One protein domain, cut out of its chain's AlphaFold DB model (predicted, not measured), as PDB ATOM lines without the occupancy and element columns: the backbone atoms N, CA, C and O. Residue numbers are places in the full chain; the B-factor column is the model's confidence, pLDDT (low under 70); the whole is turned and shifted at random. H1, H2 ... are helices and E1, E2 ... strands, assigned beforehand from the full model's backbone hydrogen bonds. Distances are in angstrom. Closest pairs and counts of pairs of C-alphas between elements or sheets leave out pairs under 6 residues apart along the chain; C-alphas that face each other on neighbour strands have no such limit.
ATOM      1  N   VAL A   2     181.756 249.377 198.300       76.62
ATOM      2  CA  VAL A   2     181.693 250.095 197.015       76.62
ATOM      3  C   VAL A   2     183.008 249.881 196.267       76.62
ATOM      4  O   VAL A   2     184.071 250.221 196.786       76.62
ATOM      5  N   ALA A   3     182.940 249.314 195.063       82.00
ATOM      6  CA  ALA A   3     184.108 249.056 194.219       82.00
ATOM      7  C   ALA A   3     184.769 250.357 193.735       82.00
ATOM      8  O   ALA A   3     184.118 251.398 193.651       82.00
ATOM      9  N   GLY A   4     186.053 250.296 193.374       86.88
ATOM     10  CA  GLY A   4     186.767 251.409 192.726       86.88
ATOM     11  C   GLY A   4     187.221 252.533 193.667       86.88
ATOM     12  O   GLY A   4     187.936 253.435 193.241       86.88
ATOM     13  N   ARG A   5     186.855 252.469 194.951       90.25
ATOM     14  CA  ARG A   5     187.299 253.412 195.990       90.25
ATOM     15  C   ARG A   5     188.771 253.161 196.302       90.25
ATOM     16  O   ARG A   5     189.183 252.006 196.395       90.25
ATOM     17  N   THR A   6     189.561 254.213 196.483       94.19
ATOM     18  CA  THR A   6     190.973 254.066 196.864       94.19
ATOM     19  C   THR A   6     191.101 254.237 198.364       94.19
ATOM     20  O   THR A   6     190.769 255.292 198.889       94.19
ATOM     21  N   LEU A   7     191.600 253.217 199.059       95.50
ATOM     22  CA  LEU A   7     191.867 253.283 200.494       95.50
ATOM     23  C   LEU A   7     193.367 253.363 200.753       95.50
ATOM     24  O   LEU A   7     194.161 252.671 200.109       95.50
ATOM     25  N   GLY A   8     193.750 254.188 201.725       96.88
ATOM     26  CA  GLY A   8     195.108 254.275 202.245       96.88
ATOM     27  C   GLY A   8     195.294 253.476 203.526       96.88
ATOM     28  O   GLY A   8     194.484 253.595 204.440       96.88
ATOM     29  N   ALA A   9     196.390 252.730 203.611       97.50
ATOM     30  CA  ALA A   9     196.953 252.214 204.848       97.50
ATOM     31  C   ALA A   9     198.052 253.171 205.335       97.50
ATOM     32  O   ALA A   9     199.098 253.324 204.697       97.50
ATOM     33  N   TYR A  10     197.794 253.819 206.465       96.50
ATOM     34  CA  TYR A  10     198.654 254.812 207.103       96.50
ATOM     35  C   TYR A  10     199.266 254.229 208.365       96.50
ATOM     36  O   TYR A  10     198.639 253.414 209.044       96.50
ATOM     37  N   ARG A  11     200.452 254.703 208.740       95.62
ATOM     38  CA  ARG A  11     200.984 254.434 210.076       95.62
ATOM     39  C   ARG A  11     200.168 255.223 211.102       95.62
ATOM     40  O   ARG A  11     199.915 256.408 210.894       95.62
ATOM     41  N   ALA A  12     199.758 254.584 212.191       93.31
ATOM     42  CA  ALA A  12     199.209 255.305 213.335       93.31
ATOM     43  C   ALA A  12     200.341 256.062 214.045       93.31
ATOM     44  O   ALA A  12     201.420 255.496 214.236       93.31
ATOM     45  N   ASP A  13     200.114 257.320 214.429       91.12
ATOM     46  CA  ASP A  13     201.126 258.116 215.135       91.12
ATOM     47  C   ASP A  13     201.595 257.401 216.418       91.12
ATOM     48  O   ASP A  13     200.766 257.106 217.287       91.12
ATOM     49  N   PRO A  14     202.895 257.074 216.550       87.44
ATOM     50  CA  PRO A  14     203.420 256.391 217.729       87.44
ATOM     51  C   PRO A  14     203.554 257.304 218.956       87.44
ATOM     52  O   PRO A  14     203.722 256.796 220.060       87.44
ATOM     53  N   ASN A  15     203.502 258.632 218.790       84.88
ATOM     54  CA  ASN A  15     203.775 259.591 219.869       84.88
ATOM     55  C   ASN A  15     202.537 259.963 220.693       84.88
ATOM     56  O   ASN A  15     202.642 260.687 221.682       84.88
ATOM     57  N   VAL A  16     201.359 259.486 220.292       77.12
ATOM     58  CA  VAL A  16     200.130 259.607 221.079       77.12
ATOM     59  C   VAL A  16     199.923 258.357 221.929       77.12
ATOM     60  O   VAL A  16     200.466 257.291 221.629       77.12
ATOM     61  N   ALA A  17     199.138 258.491 223.004       70.94
ATOM     62  CA  ALA A  17     198.820 257.375 223.891       70.94
ATOM     63  C   ALA A  17     198.369 256.151 223.079       70.94
ATOM     64  O   ALA A  17     197.508 256.269 222.203       70.94
ATOM     65  N   ALA A  18     198.961 254.989 223.377       68.19
ATOM     66  CA  ALA A  18     198.602 253.739 222.724       68.19
ATOM     67  C   ALA A  18     197.088 253.525 222.851       68.19
ATOM     68  O   ALA A  18     196.530 253.528 223.953       68.19
ATOM     69  N   TRP A  19     196.414 253.384 221.714       76.19
ATOM     70  CA  TRP A  19     194.978 253.167 221.696       76.19
ATOM     71  C   TRP A  19     194.672 251.736 222.138       76.19
ATOM     72  O   TRP A  19     195.414 250.795 221.852       76.19
ATOM     73  N   THR A  20     193.552 251.564 222.837       77.38
ATOM     74  CA  THR A  20     192.990 250.239 223.101       77.38
ATOM     75  C   THR A  20     191.712 250.086 222.298       77.38
ATOM     76  O   THR A  20     190.959 251.044 222.128       77.38
ATOM     77  N   GLU A  21     191.450 248.875 221.811       77.50
ATOM     78  CA  GLU A  21     190.234 248.577 221.042       77.50
ATOM     79  C   GLU A  21     188.958 248.950 221.819       77.50
ATOM     80  O   GLU A  21     187.999 249.430 221.228       77.50
ATOM     81  N   ALA A  22     188.971 248.803 223.148       84.25
ATOM     82  CA  ALA A  22     187.826 249.099 224.009       84.25
ATOM     83  C   ALA A  22     187.596 250.599 224.270       84.25
ATOM     84  O   ALA A  22     186.485 250.985 224.623       84.25
ATOM     85  N   ALA A  23     188.625 251.441 224.134       83.69
ATOM     86  CA  ALA A  23     188.527 252.877 224.411       83.69
ATOM     87  C   ALA A  23     188.359 253.732 223.144       83.69
ATOM     88  O   ALA A  23     188.164 254.944 223.255       83.69
ATOM     89  N   LEU A  24     188.456 253.127 221.957       84.38
ATOM     90  CA  LEU A  24     188.415 253.825 220.677       84.38
ATOM     91  C   LEU A  24     187.011 254.375 220.376       84.38
ATOM     92  O   LEU A  24     186.011 253.664 220.425       84.38
ATOM     93  N   ASN A  25     186.943 255.649 220.020       85.12
ATOM     94  CA  ASN A  25     185.775 256.357 219.524       85.12
ATOM     95  C   ASN A  25     186.198 257.336 218.418       85.12
ATOM     96  O   ASN A  25     187.380 257.497 218.114       85.12
ATOM     97  N   TRP A  26     185.219 258.006 217.813       80.88
ATOM     98  CA  TRP A  26     185.462 258.928 216.701       80.88
ATOM     99  C   TRP A  26     186.457 260.053 217.032       80.88
ATOM    100  O   TRP A  26     187.279 260.419 216.196       80.88
ATOM    101  N   ASN A  27     186.414 260.581 218.257       84.12
ATOM    102  CA  ASN A  27     187.200 261.747 218.661       84.12
ATOM    103  C   ASN A  27     188.628 261.396 219.092       84.12
ATOM    104  O   ASN A  27     189.489 262.270 219.078       84.12
ATOM    105  N   ASN A  28     188.884 260.150 219.499       82.06
ATOM    106  CA  ASN A  28     190.197 259.712 219.983       82.06
ATOM    107  C   ASN A  28     190.873 258.683 219.063       82.06
ATOM    108  O   ASN A  28     191.802 257.992 219.484       82.06
ATOM    109  N   GLN A  29     190.415 258.576 217.815       84.25
ATOM    110  CA  GLN A  29     191.069 257.733 216.827       84.25
ATOM    111  C   GLN A  29     192.526 258.168 216.590       84.25
ATOM    112  O   GLN A  29     192.808 259.371 216.562       84.25
ATOM    113  N   PRO A  30     193.457 257.225 216.370       84.50
ATOM    114  CA  PRO A  30     194.839 257.560 216.063       84.50
ATOM    115  C   PRO A  30     194.961 258.497 214.860       84.50
ATOM    116  O   PRO A  30     194.252 258.359 213.853       84.50
ATOM    117  N   ALA A  31     195.904 259.433 214.950       89.12
ATOM    118  CA  ALA A  31     196.297 260.244 213.810       89.12
ATOM    119  C   ALA A  31     196.945 259.348 212.741       89.12
ATOM    120  O   ALA A  31     197.786 258.499 213.045       89.12
ATOM    121  N   ALA A  32     196.529 259.535 211.488       92.12
ATOM    122  CA  ALA A  32     197.045 258.807 210.336       92.12
ATOM    123  C   ALA A  32     198.229 259.578 209.737       92.12
ATOM    124  O   ALA A  32     198.056 260.684 209.225       92.12
ATOM    125  N   LEU A  33     199.430 259.005 209.814       94.50
ATOM    126  CA  LEU A  33     200.650 259.626 209.303       94.50
ATOM    127  C   LEU A  33     200.851 259.321 207.818       94.50
ATOM    128  O   LEU A  33     200.735 258.176 207.378       94.50
ATOM    129  N   VAL A  34     201.210 260.354 207.059       92.38
ATOM    130  CA  VAL A  34     201.610 260.247 205.650       92.38
ATOM    131  C   VAL A  34     203.068 259.769 205.521       92.38
ATOM    132  O   VAL A  34     203.878 260.078 206.398       92.38
ATOM    133  N   PRO A  35     203.438 259.061 204.436       94.19
ATOM    134  CA  PRO A  35     202.600 258.666 203.300       94.19
ATOM    135  C   PRO A  35     201.806 257.367 203.536       94.19
ATOM    136  O   PRO A  35     202.239 256.459 204.249       94.19
ATOM    137  N   ALA A  36     200.660 257.251 202.861       96.62
ATOM    138  CA  ALA A  36     199.881 256.013 202.817       96.62
ATOM    139  C   ALA A  36     200.395 255.055 201.739       96.62
ATOM    140  O   ALA A  36     200.803 255.488 200.661       96.62
ATOM    141  N   ALA A  37     200.279 253.752 201.985       98.12
ATOM    142  CA  ALA A  37     200.194 252.776 200.903       98.12
ATOM    143  C   ALA A  37     198.743 252.730 200.409       98.12
ATOM    144  O   ALA A  37     197.832 252.721 201.232       98.12
ATOM    145  N   THR A  38     198.498 252.684 199.101       97.75
ATOM    146  CA  THR A  38     197.135 252.710 198.545       97.75
ATOM    147  C   THR A  38     196.736 251.375 197.925       97.75
ATOM    148  O   THR A  38     197.575 250.625 197.430       97.75
ATOM    149  N   ALA A  39     195.439 251.072 197.966       97.19
ATOM    150  CA  ALA A  39     194.831 249.950 197.261       97.19
ATOM    151  C   ALA A  39     193.417 250.326 196.807       97.19
ATOM    152  O   ALA A  39     192.728 251.105 197.469       97.19
ATOM    153  N   VAL A  40     192.982 249.757 195.684       95.06
ATOM    154  CA  VAL A  40     191.639 249.972 195.134       95.06
ATOM    155  C   VAL A  40     190.705 248.875 195.632       95.06
ATOM    156  O   VAL A  40     191.061 247.697 195.616       95.06
ATOM    157  N   MET A  41     189.506 249.257 196.067       92.81
ATOM    158  CA  MET A  41     188.509 248.308 196.543       92.81
ATOM    159  C   MET A  41     187.976 247.439 195.406       92.81
ATOM    160  O   MET A  41     187.559 247.972 194.369       92.81
ATOM    161  N   PRO A  42     187.940 246.113 195.606       92.00
ATOM    162  CA  PRO A  42     187.375 245.189 194.642       92.00
ATOM    163  C   PRO A  42     185.849 245.311 194.571       92.00
ATOM    164  O   PRO A  42     185.204 245.914 195.426       92.00
ATOM    165  N   ALA A  43     185.265 244.697 193.541       88.81
ATOM    166  CA  ALA A  43     183.813 244.613 193.383       88.81
ATOM    167  C   ALA A  43     183.153 243.490 194.200       88.81
ATOM    168  O   ALA A  43     181.932 243.463 194.323       88.81
ATOM    169  N   THR A  44     183.948 242.568 194.746       90.94
ATOM    170  CA  THR A  44     183.486 241.398 195.503       90.94
ATOM    171  C   THR A  44     184.284 241.241 196.791       90.94
ATOM    172  O   THR A  44     185.443 241.657 196.847       90.94
ATOM    173  N   ASP A  45     183.690 240.583 197.791       91.44
ATOM    174  CA  ASP A  45     184.347 240.258 199.062       91.44
ATOM    175  C   ASP A  45     185.609 239.425 198.837       91.44
ATOM    176  O   ASP A  45     185.556 238.303 198.332       91.44
ATOM    177  N   GLN A  46     186.754 239.991 199.209       93.88
ATOM    178  CA  GLN A  46     188.056 239.335 199.159       93.88
ATOM    179  C   GLN A  46     189.070 240.092 200.019       93.88
ATOM    180  O   GLN A  46     188.813 241.197 200.503       93.88
ATOM    181  N   TYR A  47     190.251 239.503 200.177       94.88
ATOM    182  CA  TYR A  47     191.379 240.200 200.773       94.88
ATOM    183  C   TYR A  47     191.788 241.412 199.933       94.88
ATOM    184  O   TYR A  47     192.035 241.302 198.734       94.88
ATOM    185  N   VAL A  48     191.941 242.552 200.599       96.31
ATOM    186  CA  VAL A  48     192.617 243.727 200.051       96.31
ATOM    187  C   VAL A  48     194.024 243.769 200.629       96.31
ATOM    188  O   VAL A  48     194.211 243.558 201.826       96.31
ATOM    189  N   SER A  49     195.015 244.013 199.774       96.94
ATOM    190  CA  SER A  49     196.426 244.030 200.160       96.94
ATOM    191  C   SER A  49     197.061 245.379 199.855       96.94
ATOM    192  O   SER A  49     196.874 245.933 198.775       96.94
ATOM    193  N   TRP A  50     197.857 245.870 200.803       98.12
ATOM    194  CA  TRP A  50     198.674 247.073 200.675       98.12
ATOM    195  C   TRP A  50     200.148 246.693 200.809       98.12
ATOM    196  O   TRP A  50     200.516 245.932 201.706       98.12
ATOM    197  N   THR A  51     201.006 247.256 199.959       98.00
ATOM    198  CA  THR A  51     202.461 247.111 200.119       98.00
ATOM    199  C   THR A  51     202.955 248.147 201.123       98.00
ATOM    200  O   THR A  51     203.132 249.309 200.776       98.00
ATOM    201  N   VAL A  52     203.159 247.727 202.374       97.56
ATOM    202  CA  VAL A  52     203.463 248.615 203.517       97.56
ATOM    203  C   VAL A  52     204.925 248.556 203.983       97.56
ATOM    204  O   VAL A  52     205.230 248.782 205.152       97.56
ATOM    205  N   THR A  53     205.860 248.207 203.096       96.75
ATOM    206  CA  THR A  53     207.259 247.926 203.467       96.75
ATOM    207  C   THR A  53     207.946 249.092 204.178       96.75
ATOM    208  O   THR A  53     208.634 248.873 205.176       96.75
ATOM    209  N   SER A  54     207.782 250.329 203.696       95.81
ATOM    210  CA  SER A  54     208.368 251.509 204.350       95.81
ATOM    211  C   SER A  54     207.716 251.774 205.703       95.81
ATOM    212  O   SER A  54     208.421 251.965 206.687       95.81
ATOM    213  N   GLN A  55     206.389 251.680 205.789       96.81
ATOM    214  CA  GLN A  55     205.664 251.876 207.041       96.81
ATOM    215  C   GLN A  55     206.057 250.834 208.095       96.81
ATOM    216  O   GLN A  55     206.207 251.189 209.257       96.81
ATOM    217  N   VAL A  56     206.267 249.567 207.717       95.94
ATOM    218  CA  VAL A  56     206.732 248.519 208.645       95.94
ATOM    219  C   VAL A  56     208.145 248.809 209.156       95.94
ATOM    220  O   VAL A  56     208.404 248.622 210.344       95.94
ATOM    221  N   LYS A  57     209.048 249.310 208.302       95.31
ATOM    222  CA  LYS A  57     210.379 249.761 208.745       95.31
ATOM    223  C   LYS A  57     210.267 250.908 209.750       95.31
ATOM    224  O   LYS A  57     210.912 250.853 210.791       95.31
ATOM    225  N   ASP A  58     209.402 251.881 209.487       95.38
ATOM    226  CA  ASP A  58     209.176 253.010 210.392       95.38
ATOM    227  C   ASP A  58     208.500 252.590 211.703       95.38
ATOM    228  O   ASP A  58     208.820 253.122 212.758       95.38
ATOM    229  N   LEU A  59     207.585 251.614 211.674       93.25
ATOM    230  CA  LEU A  59     206.997 251.035 212.887       93.25
ATOM    231  C   LEU A  59     208.066 250.380 213.774       93.25
ATOM    232  O   LEU A  59     207.957 250.416 214.998       93.25
ATOM    233  N   TYR A  60     209.097 249.792 213.166       93.06
ATOM    234  CA  TYR A  60     210.218 249.199 213.891       93.06
ATOM    235  C   TYR A  60     211.160 250.257 214.486       93.06
ATOM    236  O   TYR A  60     211.620 250.097 215.613       93.06
ATOM    237  N   THR A  61     211.449 251.339 213.758       94.88
ATOM    238  CA  THR A  61     212.458 252.339 214.160       94.88
ATOM    239  C   THR A  61     211.899 253.501 214.978       94.88
ATOM    240  O   THR A  61     212.603 254.038 215.830       94.88
ATOM    241  N   LEU A  62     210.653 253.902 214.729       92.62
ATOM    242  CA  LEU A  62     210.026 255.104 215.291       92.62
ATOM    243  C   LEU A  62     208.907 254.781 216.294       92.62
ATOM    244  O   LEU A  62     208.231 255.695 216.760       92.62
ATOM    245  N   GLY A  63     208.681 253.503 216.599       90.50
ATOM    246  CA  GLY A  63     207.604 253.038 217.472       90.50
ATOM    247  C   GLY A  63     206.358 252.573 216.714       90.50
ATOM    248  O   GLY A  63     206.088 252.985 215.579       90.50
ATOM    249  N   ASN A  64     205.589 251.697 217.367       90.56
ATOM    250  CA  ASN A  64     204.519 250.929 216.741       90.56
ATOM    251  C   ASN A  64     203.168 251.107 217.443       90.56
ATOM    252  O   ASN A  64     202.925 250.494 218.478       90.56
ATOM    253  N   ASN A  65     202.273 251.864 216.802       89.38
ATOM    254  CA  ASN A  65     200.847 251.944 217.144       89.38
ATOM    255  C   ASN A  65     199.947 251.309 216.062       89.38
ATOM    256  O   ASN A  65     198.733 251.521 216.045       89.38
ATOM    257  N   GLY A  66     200.529 250.519 215.155       91.31
ATOM    258  CA  GLY A  66     199.825 249.825 214.082       91.31
ATOM    259  C   GLY A  66     199.468 250.705 212.880       91.31
ATOM    260  O   GLY A  66     200.148 251.684 212.564       91.31
ATOM    261  N   PHE A  67     198.400 250.309 212.187       93.50
ATOM    262  CA  PHE A  67     197.929 250.938 210.955       93.50
ATOM    263  C   PHE A  67     196.518 251.500 211.110       93.50
ATOM    264  O   PHE A  67     195.683 250.925 211.805       93.50
ATOM    265  N   VAL A  68     196.244 252.580 210.381       92.81
ATOM    266  CA  VAL A  68     194.898 253.114 210.163       92.81
ATOM    267  C   VAL A  68     194.566 252.957 208.682       92.81
ATOM    268  O   VAL A  68     195.344 253.387 207.833       92.81
ATOM    269  N   VAL A  69     193.423 252.346 208.366       93.69
ATOM    270  CA  VAL A  69     192.907 252.263 206.992       93.69
ATOM    271  C   VAL A  69     191.791 253.288 206.825       93.69
ATOM    272  O   VAL A  69     190.852 253.290 207.618       93.69
ATOM    273  N   ARG A  70     191.898 254.157 205.817       91.44
ATOM    274  CA  ARG A  70     190.898 255.198 205.511       91.44
ATOM    275  C   ARG A  70     190.634 255.303 204.021       91.44
ATOM    276  O   ARG A  70     191.514 254.987 203.219       91.44
ATOM    277  N   ASP A  71     189.434 255.747 203.663       91.75
ATOM    278  CA  ASP A  71     189.142 256.143 202.286       91.75
ATOM    279  C   ASP A  71     189.953 257.408 201.955       91.75
ATOM    280  O   ASP A  71     190.126 258.280 202.803       91.75
ATOM    281  N   GLN A  72     190.512 257.482 200.747       91.94
ATOM    282  CA  GLN A  72     191.189 258.694 200.273       91.94
ATOM    283  C   GLN A  72     190.184 259.801 199.925       91.94
ATOM    284  O   GLN A  72     190.571 260.964 199.838       91.94
ATOM    285  N   ASP A  73     188.910 259.447 199.727       88.38
ATOM    286  CA  ASP A  73     187.815 260.373 199.475       88.38
ATOM    287  C   ASP A  73     186.635 260.108 200.426       88.38
ATOM    288  O   ASP A  73     185.775 259.250 200.199       88.38
ATOM    289  N   GLU A  74     186.577 260.890 201.503       84.50
ATOM    290  CA  GLU A  74     185.502 260.849 202.503       84.50
ATOM    291  C   GLU A  74     184.412 261.912 202.254       84.50
ATOM    292  O   GLU A  74     183.588 262.177 203.126       84.50
ATOM    293  N   THR A  75     184.372 262.535 201.067       82.19
ATOM    294  CA  THR A  75     183.442 263.645 200.770       82.19
ATOM    295  C   THR A  75     182.051 263.204 200.290       82.19
ATOM    296  O   THR A  75     181.123 264.013 200.244       82.19
ATOM    297  N   GLY A  76     181.878 261.924 199.939       69.88
ATOM    298  CA  GLY A  76     180.633 261.372 199.387       69.88
ATOM    299  C   GLY A  76     179.669 260.774 200.422       69.88
ATOM    300  O   GLY A  76     180.074 260.290 201.476       69.88
ATOM    301  N   THR A  77     178.373 260.727 200.095       69.12
ATOM    302  CA  THR A  77     177.346 260.061 200.914       69.12
ATOM    303  C   THR A  77     177.194 258.577 200.546       69.12
ATOM    304  O   THR A  77     177.277 258.191 199.382       69.12
ATOM    305  N   GLY A  78     176.944 257.721 201.545       65.31
ATOM    306  CA  GLY A  78     176.464 256.346 201.328       65.31
ATOM    307  C   GLY A  78     177.505 255.286 200.955       65.31
ATOM    308  O   GLY A  78     177.121 254.173 200.598       65.31
ATOM    309  N   ALA A  79     178.800 255.576 201.057       66.31
ATOM    310  CA  ALA A  79     179.836 254.594 200.764       66.31
ATOM    311  C   ALA A  79     180.518 254.087 202.030       66.31
ATOM    312  O   ALA A  79     181.276 254.797 202.682       66.31
ATOM    313  N   TRP A  80     180.265 252.820 202.339       76.38
ATOM    314  CA  TRP A  80     180.879 252.129 203.462       76.38
ATOM    315  C   TRP A  80     181.741 250.992 202.928       76.38
ATOM    316  O   TRP A  80     181.281 250.162 202.132       76.38
ATOM    317  N   GLN A  81     182.987 250.946 203.390       85.94
ATOM    318  CA  GLN A  81     183.818 249.755 203.284       85.94
ATOM    319  C   GLN A  81     183.737 248.987 204.591       85.94
ATOM    320  O   GLN A  81     183.739 249.577 205.671       85.94
ATOM    321  N   GLN A  82     183.632 247.670 204.486       89.44
ATOM    322  CA  GLN A  82     183.598 246.781 205.635       89.44
ATOM    323  C   GLN A  82     184.796 245.853 205.549       89.44
ATOM    324  O   GLN A  82     185.111 245.325 204.486       89.44
ATOM    325  N   PHE A  83     185.449 245.667 206.687       92.69
ATOM    326  CA  PHE A  83     186.546 244.733 206.841       92.69
ATOM    327  C   PHE A  83     186.243 243.817 208.014       92.69
ATOM    328  O   PHE A  83     185.662 244.234 209.019       92.69
ATOM    329  N   ASN A  84     186.674 242.568 207.891       95.06
ATOM    330  CA  ASN A  84     186.645 241.638 209.002       95.06
ATOM    331  C   ASN A  84     187.536 242.143 210.141       95.06
ATOM    332  O   ASN A  84     188.663 242.585 209.915       95.06
ATOM    333  N   SER A  85     187.045 242.043 211.375       92.25
ATOM    334  CA  SER A  85     187.843 242.340 212.565       92.25
ATOM    335  C   SER A  85     188.774 241.174 212.913       92.25
ATOM    336  O   SER A  85     188.698 240.091 212.338       92.25
ATOM    337  N   ARG A  86     189.636 241.343 213.922       91.44
ATOM    338  CA  ARG A  86     190.451 240.235 214.456       91.44
ATOM    339  C   ARG A  86     189.635 239.133 215.150       91.44
ATOM    340  O   ARG A  86     190.155 238.037 215.369       91.44
ATOM    341  N   ALA A  87     188.388 239.429 215.523       91.88
ATOM    342  CA  ALA A  87     187.526 238.552 216.314       91.88
ATOM    343  C   ALA A  87     186.701 237.567 215.469       91.88
ATOM    344  O   ALA A  87     186.145 236.619 216.019       91.88
ATOM    345  N   VAL A  88     186.624 237.757 214.146       94.94
ATOM    346  CA  VAL A  88     185.915 236.824 213.252       94.94
ATOM    347  C   VAL A  88     186.597 235.448 213.233       94.94
ATOM    348  O   VAL A  88     187.790 235.348 213.494       94.94
ATOM    349  N   ALA A  89     185.884 234.371 212.901       95.88
ATOM    350  CA  ALA A  89     186.471 233.027 212.867       95.88
ATOM    351  C   ALA A  89     187.498 232.831 211.731       95.88
ATOM    352  O   ALA A  89     188.560 232.249 211.952       95.88
ATOM    353  N   THR A  90     187.203 233.329 210.529       96.00
ATOM    354  CA  THR A  90     188.006 233.133 209.309       96.00
ATOM    355  C   THR A  90     188.237 234.456 208.584       96.00
ATOM    356  O   THR A  90     187.526 235.428 208.812       96.00
ATOM    357  N   ASN A  91     189.229 234.503 207.691       94.75
ATOM    358  CA  ASN A  91     189.529 235.686 206.878       94.75
ATOM    359  C   ASN A  91     189.877 236.938 207.706       94.75
ATOM    360  O   ASN A  91     189.423 238.047 207.412       94.75
ATOM    361  N   LYS A  92     190.660 236.744 208.775       96.25
ATOM    362  CA  LYS A  92     191.149 237.821 209.646       96.25
ATOM    363  C   LYS A  92     192.168 238.706 208.910       96.25
ATOM    364  O   LYS A  92     192.878 238.198 208.032       96.25
ATOM    365  N   PRO A  93     192.307 239.987 209.302       96.19
ATOM    366  CA  PRO A  93     193.430 240.821 208.890       96.19
ATOM    367  C   PRO A  93     194.772 240.180 209.259       96.19
ATOM    368  O   PRO A  93     194.907 239.586 210.331       96.19
ATOM    369  N   GLN A  94     195.767 240.324 208.385       96.06
ATOM    370  CA  GLN A  94     197.107 239.771 208.576       96.06
ATOM    371  C   GLN A  94     198.170 240.711 208.009       96.06
ATOM    372  O   GLN A  94     197.934 241.401 207.019       96.06
ATOM    373  N   LEU A  95     199.347 240.703 208.632       95.75
ATOM    374  CA  LEU A  95     200.550 241.338 208.109       95.75
ATOM    375  C   LEU A  95     201.510 240.234 207.667       95.75
ATOM    376  O   LEU A  95     201.967 239.448 208.495       95.75
ATOM    377  N   TYR A  96     201.811 240.183 206.373       96.25
ATOM    378  CA  TYR A  96     202.806 239.266 205.828       96.25
ATOM    379  C   TYR A  96     204.152 239.981 205.692       96.25
ATOM    380  O   TYR A  96     204.247 241.005 205.016       96.25
ATOM    381  N   VAL A  97     205.188 239.438 206.337       94.25
ATOM    382  CA  VAL A  97     206.563 239.943 206.264       94.25
ATOM    383  C   VAL A  97     207.456 238.828 205.735       94.25
ATOM    384  O   VAL A  97     207.562 237.771 206.354       94.25
ATOM    385  N   ALA A  98     208.104 239.082 204.603       93.38
ATOM    386  CA  ALA A  98     209.120 238.215 204.024       93.38
ATOM    387  C   ALA A  98     210.456 238.962 203.975       93.38
ATOM    388  O   ALA A  98     210.490 240.171 203.735       93.38
ATOM    389  N   TRP A  99     211.546 238.236 204.200       82.81
ATOM    390  CA  TRP A  99     212.910 238.742 204.125       82.81
ATOM    391  C   TRP A  99     213.752 237.782 203.285       82.81
ATOM    392  O   TRP A  99     213.502 236.576 203.264       82.81
ATOM    393  N   SER A 100     214.729 238.345 202.584       73.81
ATOM    394  CA  SER A 100     215.729 237.644 201.779       73.81
ATOM    395  C   SER A 100     217.112 238.091 202.208       73.81
ATOM    396  O   SER A 100     217.251 239.327 202.372       73.81
TER     397      SER A 100
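AT A GLANCE: This is residues 2 to 100 of the 100 residues of the protein "DNRLRE domain-containing protein" of Streptomyces sp. A1136 (UniProt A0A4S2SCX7). There is little regular structure here: a small, strongly twisted antiparallel sheet, ordered E2 E1 E3, has one short helix, H1, over one face, among long loops; residues 21 to 27 stick out. The 99 printed residues, 30 in named elements, run E1, E2, H1, E3, mixed in class. The whole is compact, radius of gyration of the C-alphas 14.2 A, spanning 40 by 36 by 30 A.

HOW THE PARTS SIT: E1, residues 6 to 12, forms a hairpin with E2, residues 32 to 40; N 9 and O 37 are 2.8 A apart. E2 bends by 87 degrees at residue 35. H1, residues 53 to 61, runs along E1, height over the sheet 10.1 A; their closest C-alphas, Gln 55 and Arg 11, are 6.1 A apart. In H1 every O i to N i+4 pair is within hydrogen-bond range. E3, residues 67 to 71, is antiparallel to E1; N 8 and O 70 are 2.8 A apart. E2, H1 and E3 form a split strand-helix-strand unit, E1 between its two strands, with a right-handed crossover.

IN THESE COORDINATES: E1, 18.5 A long, begins at C-alpha 6 (190.973, 254.066, 196.864). E2 measures 18.4 A, H1 12.7 A. E3, 13.4 A, ends at C-alpha 71 (189.142, 256.143, 202.286).

THE WHOLE: The farthest C-alphas, Thr 77 and Ser 100, are 44.5 A apart. The printed part has no cut. Links E1 to E2 and E2 to H1 are long. Residues 18 and 76 to 79 have pLDDT under 70.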